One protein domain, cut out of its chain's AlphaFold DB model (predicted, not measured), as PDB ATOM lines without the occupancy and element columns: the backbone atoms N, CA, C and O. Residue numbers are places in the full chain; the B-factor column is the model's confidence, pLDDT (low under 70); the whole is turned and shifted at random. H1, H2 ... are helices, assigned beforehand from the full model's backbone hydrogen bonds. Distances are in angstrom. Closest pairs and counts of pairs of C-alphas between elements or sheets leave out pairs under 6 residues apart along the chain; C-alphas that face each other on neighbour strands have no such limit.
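AT A GLANCE: This is residues 2 to 71 of the 77 residues of an uncharacterized protein of Candidatus Pacearchaeota archaeon CG_4_9_14_0_2_um_filter_39_13 (UniProt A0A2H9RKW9). Two helices, H1 and H3, run side by side in opposite directions, with the short H2 in the turn between them, and a separate helix, H4, stands crosswise beyond the far end of this pair. A long bare link, residues 43 to 55, sweeps back past H3 to reach H4, and H4 touches no helix, which leaves an open, loosely joined frame. The printed part has 70 residues with four named helices, H1, H2, H3 and H4 in that order along the chain, and no named strand; its class is all helix. The whole is loose, with a radius of gyration of the C-alphas of 15.4 A, and it is only just flat, spanning 46 by 30 by 16 A.

IN THESE COORDINATES: Start at residue 2 and find C-alpha 3 at (113.741, 108.502, 115.510); from there H1, residues 3 to 21, runs 26.7 A to C-alpha 21 at (89.378, 118.155, 110.187). It is the longest helix, with 19 residues. Next come the four residues of H2, residues 25 to 28. H3, residues 33 to 42, covers 14.6 A from its first to its last C-alpha. Then look for C-alpha 56 at (69.921, 102.050, 117.073), where H4, residues 56 to 71, begins; it runs 22.3 A to C-alpha 71 at (75.339, 123.667, 116.320).

HOW THE PARTS SIT: Look first at H1 and H3, which touch, with 9 pairs of C-alphas within 8 A. Their closest C-alphas are those of Arg 9 and Ile 42, 5.9 A apart. Their lines stand at a shallow tilt of 13 degrees, and they run opposite ways. H1 and H2 are close but not clearly touching; their closest C-alphas, those of Trp 20 and Arg 28, are 7.7 A apart. H2 and H3 are apart. H4 is apart from H1, from H2 and from H3. On the backbone of H1, H3 and H4 you will find every O i to N i+4 pair within hydrogen-bond range; H2, with 4 residues, is too short for such a pair, and its one O i to N i+3 pair is within range.

THE WHOLE: The two C-alphas farthest apart are those of Asp 2 and Gln 57, at 46.5 A. The printed part has no cut. The links from H1 to H2 and from H2 to H3 are tight, and the link from H3 to H4, with 13 residues, is long. Two stretches stand free: residues 21 to 27, of which 25 to 27 belong to H2, and residues 48 to 58, of which 56 to 58 belong to H4. The mean pLDDT of the printed part is 87.1; look at residues 30 to 31 for the two printed residues under 70.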
ATOM      1  N   ASP A   2     113.692 103.869 116.258       74.69
ATOM      2  CA  ASP A   2     114.412 104.726 115.315       74.69
ATOM      3  C   ASP A   2     113.655 106.056 115.228       74.69
ATOM      4  O   ASP A   2     112.460 106.071 114.917       74.69
ATOM      5  N   ASP A   3     114.327 107.160 115.550       81.38
ATOM      6  CA  ASP A   3     113.741 108.502 115.510       81.38
ATOM      7  C   ASP A   3     113.170 108.817 114.115       81.38
ATOM      8  O   ASP A   3     112.196 109.567 113.994       81.38
ATOM      9  N   SER A   4     113.713 108.188 113.062       87.56
ATOM     10  CA  SER A   4     113.204 108.305 111.694       87.56
ATOM     11  C   SER A   4     111.818 107.667 111.521       87.56
ATOM     12  O   SER A   4     110.929 108.244 110.888       87.56
ATOM     13  N   GLU A   5     111.583 106.517 112.156       90.94
ATOM     14  CA  GLU A   5     110.324 105.788 112.061       90.94
ATOM     15  C   GLU A   5     109.229 106.435 112.914       90.94
ATOM     16  O   GLU A   5     108.088 106.576 112.464       90.94
ATOM     17  N   ALA A   6     109.582 106.897 114.117       91.44
ATOM     18  CA  ALA A   6     108.667 107.650 114.970       91.44
ATOM     19  C   ALA A   6     108.192 108.935 114.272       91.44
ATOM     20  O   ALA A   6     107.002 109.264 114.300       91.44
ATOM     21  N   ARG A   7     109.110 109.631 113.587       95.12
ATOM     22  CA  ARG A   7     108.780 110.822 112.804       95.12
ATOM     23  C   ARG A   7     107.860 110.504 111.626       95.12
ATOM     24  O   ARG A   7     106.876 111.213 111.435       95.12
ATOM     25  N   ARG A   8     108.122 109.417 110.895       95.88
ATOM     26  CA  ARG A   8     107.257 108.968 109.792       95.88
ATOM     27  C   ARG A   8     105.824 108.709 110.266       95.88
ATOM     28  O   ARG A   8     104.888 109.242 109.677       95.88
ATOM     29  N   ARG A   9     105.650 107.944 111.351       95.56
ATOM     30  CA  ARG A   9     104.322 107.640 111.921       95.56
ATOM     31  C   ARG A   9     103.595 108.912 112.369       95.56
ATOM     32  O   ARG A   9     102.395 109.043 112.143       95.56
ATOM     33  N   TYR A  10     104.318 109.865 112.962       96.00
ATOM     34  CA  TYR A  10     103.762 111.169 113.327       96.00
ATOM     35  C   TYR A  10     103.261 111.949 112.104       96.00
ATOM     36  O   TYR A  10     102.120 112.415 112.105       96.00
ATOM     37  N   ASP A  11     104.088 112.077 111.063       96.94
ATOM     38  CA  ASP A  11     103.737 112.843 109.865       96.94
ATOM     39  C   ASP A  11     102.533 112.206 109.137       96.94
ATOM     40  O   ASP A  11     101.605 112.915 108.735       96.94
ATOM     41  N   GLU A  12     102.473 110.872 109.060       96.94
ATOM     42  CA  GLU A  12     101.327 110.131 108.510       96.94
ATOM     43  C   GLU A  12     100.045 110.351 109.324       96.94
ATOM     44  O   GLU A  12      99.000 110.682 108.758       96.94
ATOM     45  N   ALA A  13     100.110 110.224 110.653       96.88
ATOM     46  CA  ALA A  13      98.952 110.441 111.519       96.88
ATOM     47  C   ALA A  13      98.433 111.883 111.425       96.88
ATOM     48  O   ALA A  13      97.223 112.109 111.354       96.88
ATOM     49  N   ARG A  14      99.343 112.863 111.368       97.06
ATOM     50  CA  ARG A  14      99.000 114.280 111.206       97.06
ATOM     51  C   ARG A  14      98.228 114.526 109.908       97.06
ATOM     52  O   ARG A  14      97.237 115.250 109.939       97.06
ATOM     53  N   LEU A  15      98.650 113.928 108.792       96.69
ATOM     54  CA  LEU A  15      97.951 114.061 107.508       96.69
ATOM     55  C   LEU A  15      96.536 113.478 107.561       96.69
ATOM     56  O   LEU A  15      95.598 114.127 107.105       96.69
ATOM     57  N   VAL A  16      96.374 112.299 108.168       94.38
ATOM     58  CA  VAL A  16      95.059 111.659 108.346       94.38
ATOM     59  C   VAL A  16      94.116 112.543 109.169       94.38
ATOM     60  O   VAL A  16      92.954 112.718 108.808       94.38
ATOM     61  N   VAL A  17      94.610 113.126 110.266       92.12
ATOM     62  CA  VAL A  17      93.816 114.025 111.119       92.12
ATOM     63  C   VAL A  17      93.461 115.323 110.389       92.12
ATOM     64  O   VAL A  17      92.335 115.806 110.523       92.12
ATOM     65  N   GLN A  18      94.385 115.880 109.601       93.69
ATOM     66  CA  GLN A  18      94.140 117.097 108.825       93.69
ATOM     67  C   GLN A  18      93.064 116.876 107.755       93.69
ATOM     68  O   GLN A  18      92.076 117.605 107.743       93.69
ATOM     69  N   GLU A  19      93.207 115.822 106.936       91.00
ATOM     70  CA  GLU A  19      92.221 115.413 105.918       91.00
ATOM     71  C   GLU A  19      90.811 115.358 106.509       91.00
ATOM     72  O   GLU A  19      89.831 115.745 105.881       91.00
ATOM     73  N   TRP A  20      90.720 114.888 107.749       88.25
ATOM     74  CA  TRP A  20      89.464 114.773 108.447       88.25
ATOM     75  C   TRP A  20      88.885 116.067 108.983       88.25
ATOM     76  O   TRP A  20      87.683 116.310 108.887       88.25
ATOM     77  N   THR A  21      89.749 116.872 109.591       86.81
ATOM     78  CA  THR A  21      89.378 118.155 110.187       86.81
ATOM     79  C   THR A  21      88.837 119.103 109.121       86.81
ATOM     80  O   THR A  21      87.943 119.900 109.400       86.81
ATOM     81  N   ASP A  22      89.332 118.967 107.892       89.38
ATOM     82  CA  ASP A  22      88.922 119.787 106.759       89.38
ATOM     83  C   ASP A  22      87.569 119.376 106.160       89.38
ATOM     84  O   ASP A  22      86.980 120.159 105.410       89.38
ATOM     85  N   LYS A  23      87.025 118.201 106.509       87.31
ATOM     86  CA  LYS A  23      85.719 117.760 106.003       87.31
ATOM     87  C   LYS A  23      84.587 118.682 106.455       87.31
ATOM     88  O   LYS A  23      84.545 119.145 107.596       87.31
ATOM     89  N   GLN A  24      83.627 118.913 105.559       81.06
ATOM     90  CA  GLN A  24      82.512 119.841 105.770       81.06
ATOM     91  C   GLN A  24      81.151 119.164 105.574       81.06
ATOM     92  O   GLN A  24      81.013 118.175 104.856       81.06
ATOM     93  N   GLY A  25      80.112 119.724 106.201       75.00
ATOM     94  CA  GLY A  25      78.732 119.255 106.046       75.00
ATOM     95  C   GLY A  25      78.546 117.790 106.464       75.00
ATOM     96  O   GLY A  25      79.042 117.364 107.507       75.00
ATOM     97  N   HIS A  26      77.839 117.009 105.642       71.75
ATOM     98  CA  HIS A  26      77.590 115.587 105.913       71.75
ATOM     99  C   HIS A  26      78.873 114.753 106.004       71.75
ATOM    100  O   HIS A  26      78.902 113.758 106.725       71.75
ATOM    101  N   GLU A  27      79.956 115.192 105.359       70.50
ATOM    102  CA  GLU A  27      81.267 114.544 105.436       70.50
ATOM    103  C   GLU A  27      81.984 114.778 106.773       70.50
ATOM    104  O   GLU A  27      83.061 114.232 106.991       70.50
ATOM    105  N   ARG A  28      81.389 115.524 107.710       71.50
ATOM    106  CA  ARG A  28      81.867 115.645 109.096       71.50
ATOM    107  C   ARG A  28      81.008 114.876 110.112       71.50
ATOM    108  O   ARG A  28      81.381 114.783 111.278       71.50
ATOM    109  N   CYS A  29      79.893 114.264 109.698       70.38
ATOM    110  CA  CYS A  29      79.005 113.523 110.606       70.38
ATOM    111  C   CYS A  29      79.735 112.425 111.398       70.38
ATOM    112  O   CYS A  29      80.452 111.639 110.811       70.38
ATOM    113  N   TRP A  30      79.481 112.317 112.705       65.50
ATOM    114  CA  TRP A  30      80.190 111.501 113.713       65.50
ATOM    115  C   TRP A  30      80.548 110.035 113.403       65.50
ATOM    116  O   TRP A  30      81.305 109.424 114.157       65.50
ATOM    117  N   TYR A  31      80.026 109.433 112.337       66.50
ATOM    118  CA  TYR A  31      80.260 108.026 112.059       66.50
ATOM    119  C   TYR A  31      81.438 107.801 111.128       66.50
ATOM    120  O   TYR A  31      81.308 107.794 109.902       66.50
ATOM    121  N   TYR A  32      82.587 107.530 111.736       70.19
ATOM    122  CA  TYR A  32      83.794 107.300 110.973       70.19
ATOM    123  C   TYR A  32      84.735 106.259 111.562       70.19
ATOM    124  O   TYR A  32      85.848 106.556 112.016       70.19
ATOM    125  N   PRO A  33      84.320 104.994 111.476       76.94
ATOM    126  CA  PRO A  33      85.194 103.882 111.817       76.94
ATOM    127  C   PRO A  33      86.506 103.907 111.014       76.94
ATOM    128  O   PRO A  33      87.540 103.478 111.515       76.94
ATOM    129  N   GLU A  34      86.496 104.454 109.795       83.81
ATOM    130  CA  GLU A  34      87.668 104.472 108.913       83.81
ATOM    131  C   GLU A  34      88.804 105.384 109.397       83.81
ATOM    132  O   GLU A  34      89.969 105.036 109.210       83.81
ATOM    133  N   LEU A  35      88.505 106.503 110.077       89.25
ATOM    134  CA  LEU A  35      89.543 107.353 110.675       89.25
ATOM    135  C   LEU A  35      90.335 106.564 111.723       89.25
ATOM    136  O   LEU A  35      91.562 106.482 111.664       89.25
ATOM    137  N   PHE A  36      89.621 105.938 112.658       88.44
ATOM    138  CA  PHE A  36      90.238 105.180 113.742       88.44
ATOM    139  C   PHE A  36      90.964 103.934 113.239       88.44
ATOM    140  O   PHE A  36      92.043 103.634 113.742       88.44
ATOM    141  N   LYS A  37      90.447 103.250 112.210       89.75
ATOM    142  CA  LYS A  37      91.153 102.131 111.564       89.75
ATOM    143  C   LYS A  37      92.481 102.569 110.944       89.75
ATOM    144  O   LYS A  37      93.491 101.898 111.148       89.75
ATOM    145  N   ARG A  38      92.506 103.700 110.223       93.81
ATOM    146  CA  ARG A  38      93.742 104.246 109.623       93.81
ATOM    147  C   ARG A  38      94.771 104.604 110.693       93.81
ATOM    148  O   ARG A  38      95.929 104.216 110.575       93.81
ATOM    149  N   LEU A  39      94.344 105.288 111.756       94.75
ATOM    150  CA  LEU A  39      95.223 105.642 112.872       94.75
ATOM    151  C   LEU A  39      95.732 104.398 113.614       94.75
ATOM    152  O   LEU A  39      96.923 104.309 113.894       94.75
ATOM    153  N   ALA A  40      94.869 103.414 113.876       94.31
ATOM    154  CA  ALA A  40      95.268 102.153 114.497       94.31
ATOM    155  C   ALA A  40      96.328 101.418 113.664       94.31
ATOM    156  O   ALA A  40      97.288 100.909 114.231       94.31
ATOM    157  N   GLY A  41      96.215 101.435 112.330       95.00
ATOM    158  CA  GLY A  41      97.244 100.902 111.435       95.00
ATOM    159  C   GLY A  41      98.592 101.622 111.556       95.00
ATOM    160  O   GLY A  41      99.620 100.965 111.668       95.00
ATOM    161  N   ILE A  42      98.594 102.961 111.596       96.38
ATOM    162  CA  ILE A  42      99.822 103.775 111.730       96.38
ATOM    163  C   ILE A  42     100.525 103.520 113.069       96.38
ATOM    164  O   ILE A  42     101.755 103.456 113.138       96.38
ATOM    165  N   PHE A  43      99.743 103.380 114.138       95.12
ATOM    166  CA  PHE A  43     100.254 103.153 115.487       95.12
ATOM    167  C   PHE A  43     100.401 101.674 115.850       95.12
ATOM    168  O   PHE A  43     100.758 101.374 116.986       95.12
ATOM    169  N   GLU A  44     100.141 100.765 114.905       94.75
ATOM    170  CA  GLU A  44     100.212  99.310 115.102       94.75
ATOM    171  C   GLU A  44      99.351  98.826 116.287       94.75
ATOM    172  O   GLU A  44      99.679  97.873 116.994       94.75
ATOM    173  N   ILE A  45      98.218  99.494 116.513       94.50
ATOM    174  CA  ILE A  45      97.276  99.172 117.583       94.50
ATOM    175  C   ILE A  45      96.345  98.066 117.098       94.50
ATOM    176  O   ILE A  45      95.606  98.231 116.129       94.50
ATOM    177  N   THR A  46      96.332  96.952 117.825       92.69
ATOM    178  CA  THR A  46      95.377  95.861 117.601       92.69
ATOM    179  C   THR A  46      94.251  95.949 118.633       92.69
ATOM    180  O   THR A  46      94.542  95.895 119.831       92.69
ATOM    181  N   PRO A  47      92.977  96.091 118.218       88.31
ATOM    182  CA  PRO A  47      91.845  96.033 119.137       88.31
ATOM    183  C   PRO A  47      91.839  94.712 119.910       88.31
ATOM    184  O   PRO A  47      92.009  93.644 119.330       88.31
ATOM    185  N   THR A  48      91.635  94.788 121.222       94.19
ATOM    186  CA  THR A  48      91.568  93.608 122.102       94.19
ATOM    187  C   THR A  48      90.142  93.126 122.351       94.19
ATOM    188  O   THR A  48      89.948  92.081 122.965       94.19
ATOM    189  N   LEU A  49      89.151  93.899 121.905       90.94
ATOM    190  CA  LEU A  49      87.731  93.627 122.068       90.94
ATOM    191  C   LEU A  49      87.072  93.519 120.699       90.94
ATOM    192  O   LEU A  49      87.436  94.248 119.770       90.94
ATOM    193  N   ASP A  50      86.066  92.655 120.612       87.12
ATOM    194  CA  ASP A  50      85.235  92.559 119.423       87.12
ATOM    195  C   ASP A  50      84.394  93.831 119.243       87.12
ATOM    196  O   ASP A  50      83.924  94.425 120.223       87.12
ATOM    197  N   PRO A  51      84.171  94.262 117.991       82.62
ATOM    198  CA  PRO A  51      83.296  95.386 117.715       82.62
ATOM    199  C   PRO A  51      81.869  95.062 118.168       82.62
ATOM    200  O   PRO A  51      81.274  94.072 117.745       82.62
ATOM    201  N   SER A  52      81.304  95.942 118.990       85.38
ATOM    202  CA  SER A  52      79.903  95.895 119.398       85.38
ATOM    203  C   SER A  52      79.174  97.102 118.824       85.38
ATOM    204  O   SER A  52      79.642  98.236 118.944       85.38
ATOM    205  N   LEU A  53      78.040  96.858 118.169       81.50
ATOM    206  CA  LEU A  53      77.183  97.924 117.667       81.50
ATOM    207  C   LEU A  53      76.234  98.361 118.788       81.50
ATOM    208  O   LEU A  53      75.528  97.505 119.330       81.50
ATOM    209  N   PRO A  54      76.175  99.661 119.130       84.06
ATOM    210  CA  PRO A  54      75.175 100.136 120.072       84.06
ATOM    211  C   PRO A  54      73.768  99.924 119.488       84.06
ATOM    212  O   PRO A  54      73.596  99.891 118.261       84.06
ATOM    213  N   PRO A  55      72.732  99.805 120.334       92.38
ATOM    214  CA  PRO A  55      71.353  99.837 119.874       92.38
ATOM    215  C   PRO A  55      71.085 101.086 119.028       92.38
ATOM    216  O   PRO A  55      71.560 102.179 119.335       92.38
ATOM    217  N   ARG A  56      70.258 100.947 117.988       89.56
ATOM    218  CA  ARG A  56      69.921 102.050 117.073       89.56
ATOM    219  C   ARG A  56      69.436 103.310 117.800       89.56
ATOM    220  O   ARG A  56      69.819 104.409 117.423       89.56
ATOM    221  N   GLN A  57      68.631 103.141 118.847       93.12
ATOM    222  CA  GLN A  57      68.115 104.251 119.648       93.12
ATOM    223  C   GLN A  57      69.238 105.053 120.326       93.12
ATOM    224  O   GLN A  57      69.184 106.278 120.352       93.12
ATOM    225  N   GLU A  58      70.259 104.374 120.854       89.69
ATOM    226  CA  GLU A  58      71.411 105.024 121.486       89.69
ATOM    227  C   GLU A  58      72.244 105.787 120.450       89.69
ATOM    228  O   GLU A  58      72.663 106.917 120.693       89.69
ATOM    229  N   PHE A  59      72.419 105.201 119.263       86.94
ATOM    230  CA  PHE A  59      73.101 105.857 118.151       86.94
ATOM    231  C   PHE A  59      72.387 107.146 117.711       86.94
ATOM    232  O   PHE A  59      73.017 108.197 117.606       86.94
ATOM    233  N   GLU A  60      71.070 107.084 117.490       89.12
ATOM    234  CA  GLU A  60      70.258 108.239 117.079       89.12
ATOM    235  C   GLU A  60      70.273 109.355 118.139       89.12
ATOM    236  O   GLU A  60      70.422 110.531 117.800       89.12
ATOM    237  N   GLU A  61      70.196 108.992 119.421       89.44
ATOM    238  CA  GLU A  61      70.278 109.934 120.541       89.44
ATOM    239  C   GLU A  61      71.649 110.621 120.628       89.44
ATOM    240  O   GLU A  61      71.724 111.833 120.842       89.44
ATOM    241  N   GLY A  62      72.737 109.878 120.404       86.25
ATOM    242  CA  GLY A  62      74.085 110.443 120.331       86.25
ATOM    243  C   GLY A  62      74.232 111.459 119.195       86.25
ATOM    244  O   GLY A  62      74.771 112.546 119.405       86.25
ATOM    245  N   CYS A  63      73.696 111.151 118.008       84.25
ATOM    246  CA  CYS A  63      73.693 112.087 116.881       84.25
ATOM    247  C   CYS A  63      72.903 113.366 117.184       84.25
ATOM    248  O   CYS A  63      73.382 114.456 116.868       84.25
ATOM    249  N   ARG A  64      71.723 113.240 117.806       87.88
ATOM    250  CA  ARG A  64      70.892 114.382 118.213       87.88
ATOM    251  C   ARG A  64      71.642 115.290 119.186       87.88
ATOM    252  O   ARG A  64      71.775 116.480 118.928       87.88
ATOM    253  N   ARG A  65      72.193 114.713 120.259       86.69
ATOM    254  CA  ARG A  65      72.957 115.460 121.268       86.69
ATOM    255  C   ARG A  65      74.147 116.200 120.672       86.69
ATOM    256  O   ARG A  65      74.338 117.365 120.987       86.69
ATOM    257  N   TYR A  66      74.910 115.556 119.788       83.19
ATOM    258  CA  TYR A  66      76.032 116.206 119.111       83.19
ATOM    259  C   TYR A  66      75.590 117.419 118.280       83.19
ATOM    260  O   TYR A  66      76.239 118.463 118.311       83.19
ATOM    261  N   GLN A  67      74.484 117.290 117.540       82.25
ATOM    262  CA  GLN A  67      73.941 118.405 116.766       82.25
ATOM    263  C   GLN A  67      73.541 119.574 117.668       82.25
ATOM    264  O   GLN A  67      73.885 120.719 117.369       82.25
ATOM    265  N   ASP A  68      72.861 119.282 118.777       86.44
ATOM    266  CA  ASP A  68      72.455 120.291 119.752       86.44
ATOM    267  C   ASP A  68      73.684 120.975 120.384       86.44
ATOM    268  O   ASP A  68      73.770 122.199 120.412       86.44
ATOM    269  N   GLU A  69      74.671 120.204 120.842       84.94
ATOM    270  CA  GLU A  69      75.863 120.718 121.530       84.94
ATOM    271  C   GLU A  69      76.745 121.591 120.615       84.94
ATOM    272  O   GLU A  69      77.146 122.687 121.009       84.94
ATOM    273  N   GLU A  70      77.020 121.158 119.380       78.94
ATOM    274  CA  GLU A  70      77.939 121.878 118.482       78.94
ATOM    275  C   GLU A  70      77.273 122.982 117.657       78.94
ATOM    276  O   GLU A  70      77.923 123.966 117.284       78.94
ATOM    277  N   TYR A  71      75.996 122.813 117.309       76.88
ATOM    278  CA  TYR A  71      75.339 123.667 116.320       76.88
ATOM    279  C   TYR A  71      74.165 124.471 116.877       76.88
ATOM    280  O   TYR A  71      73.800 125.454 116.235       76.88
TER     281      TYR A  71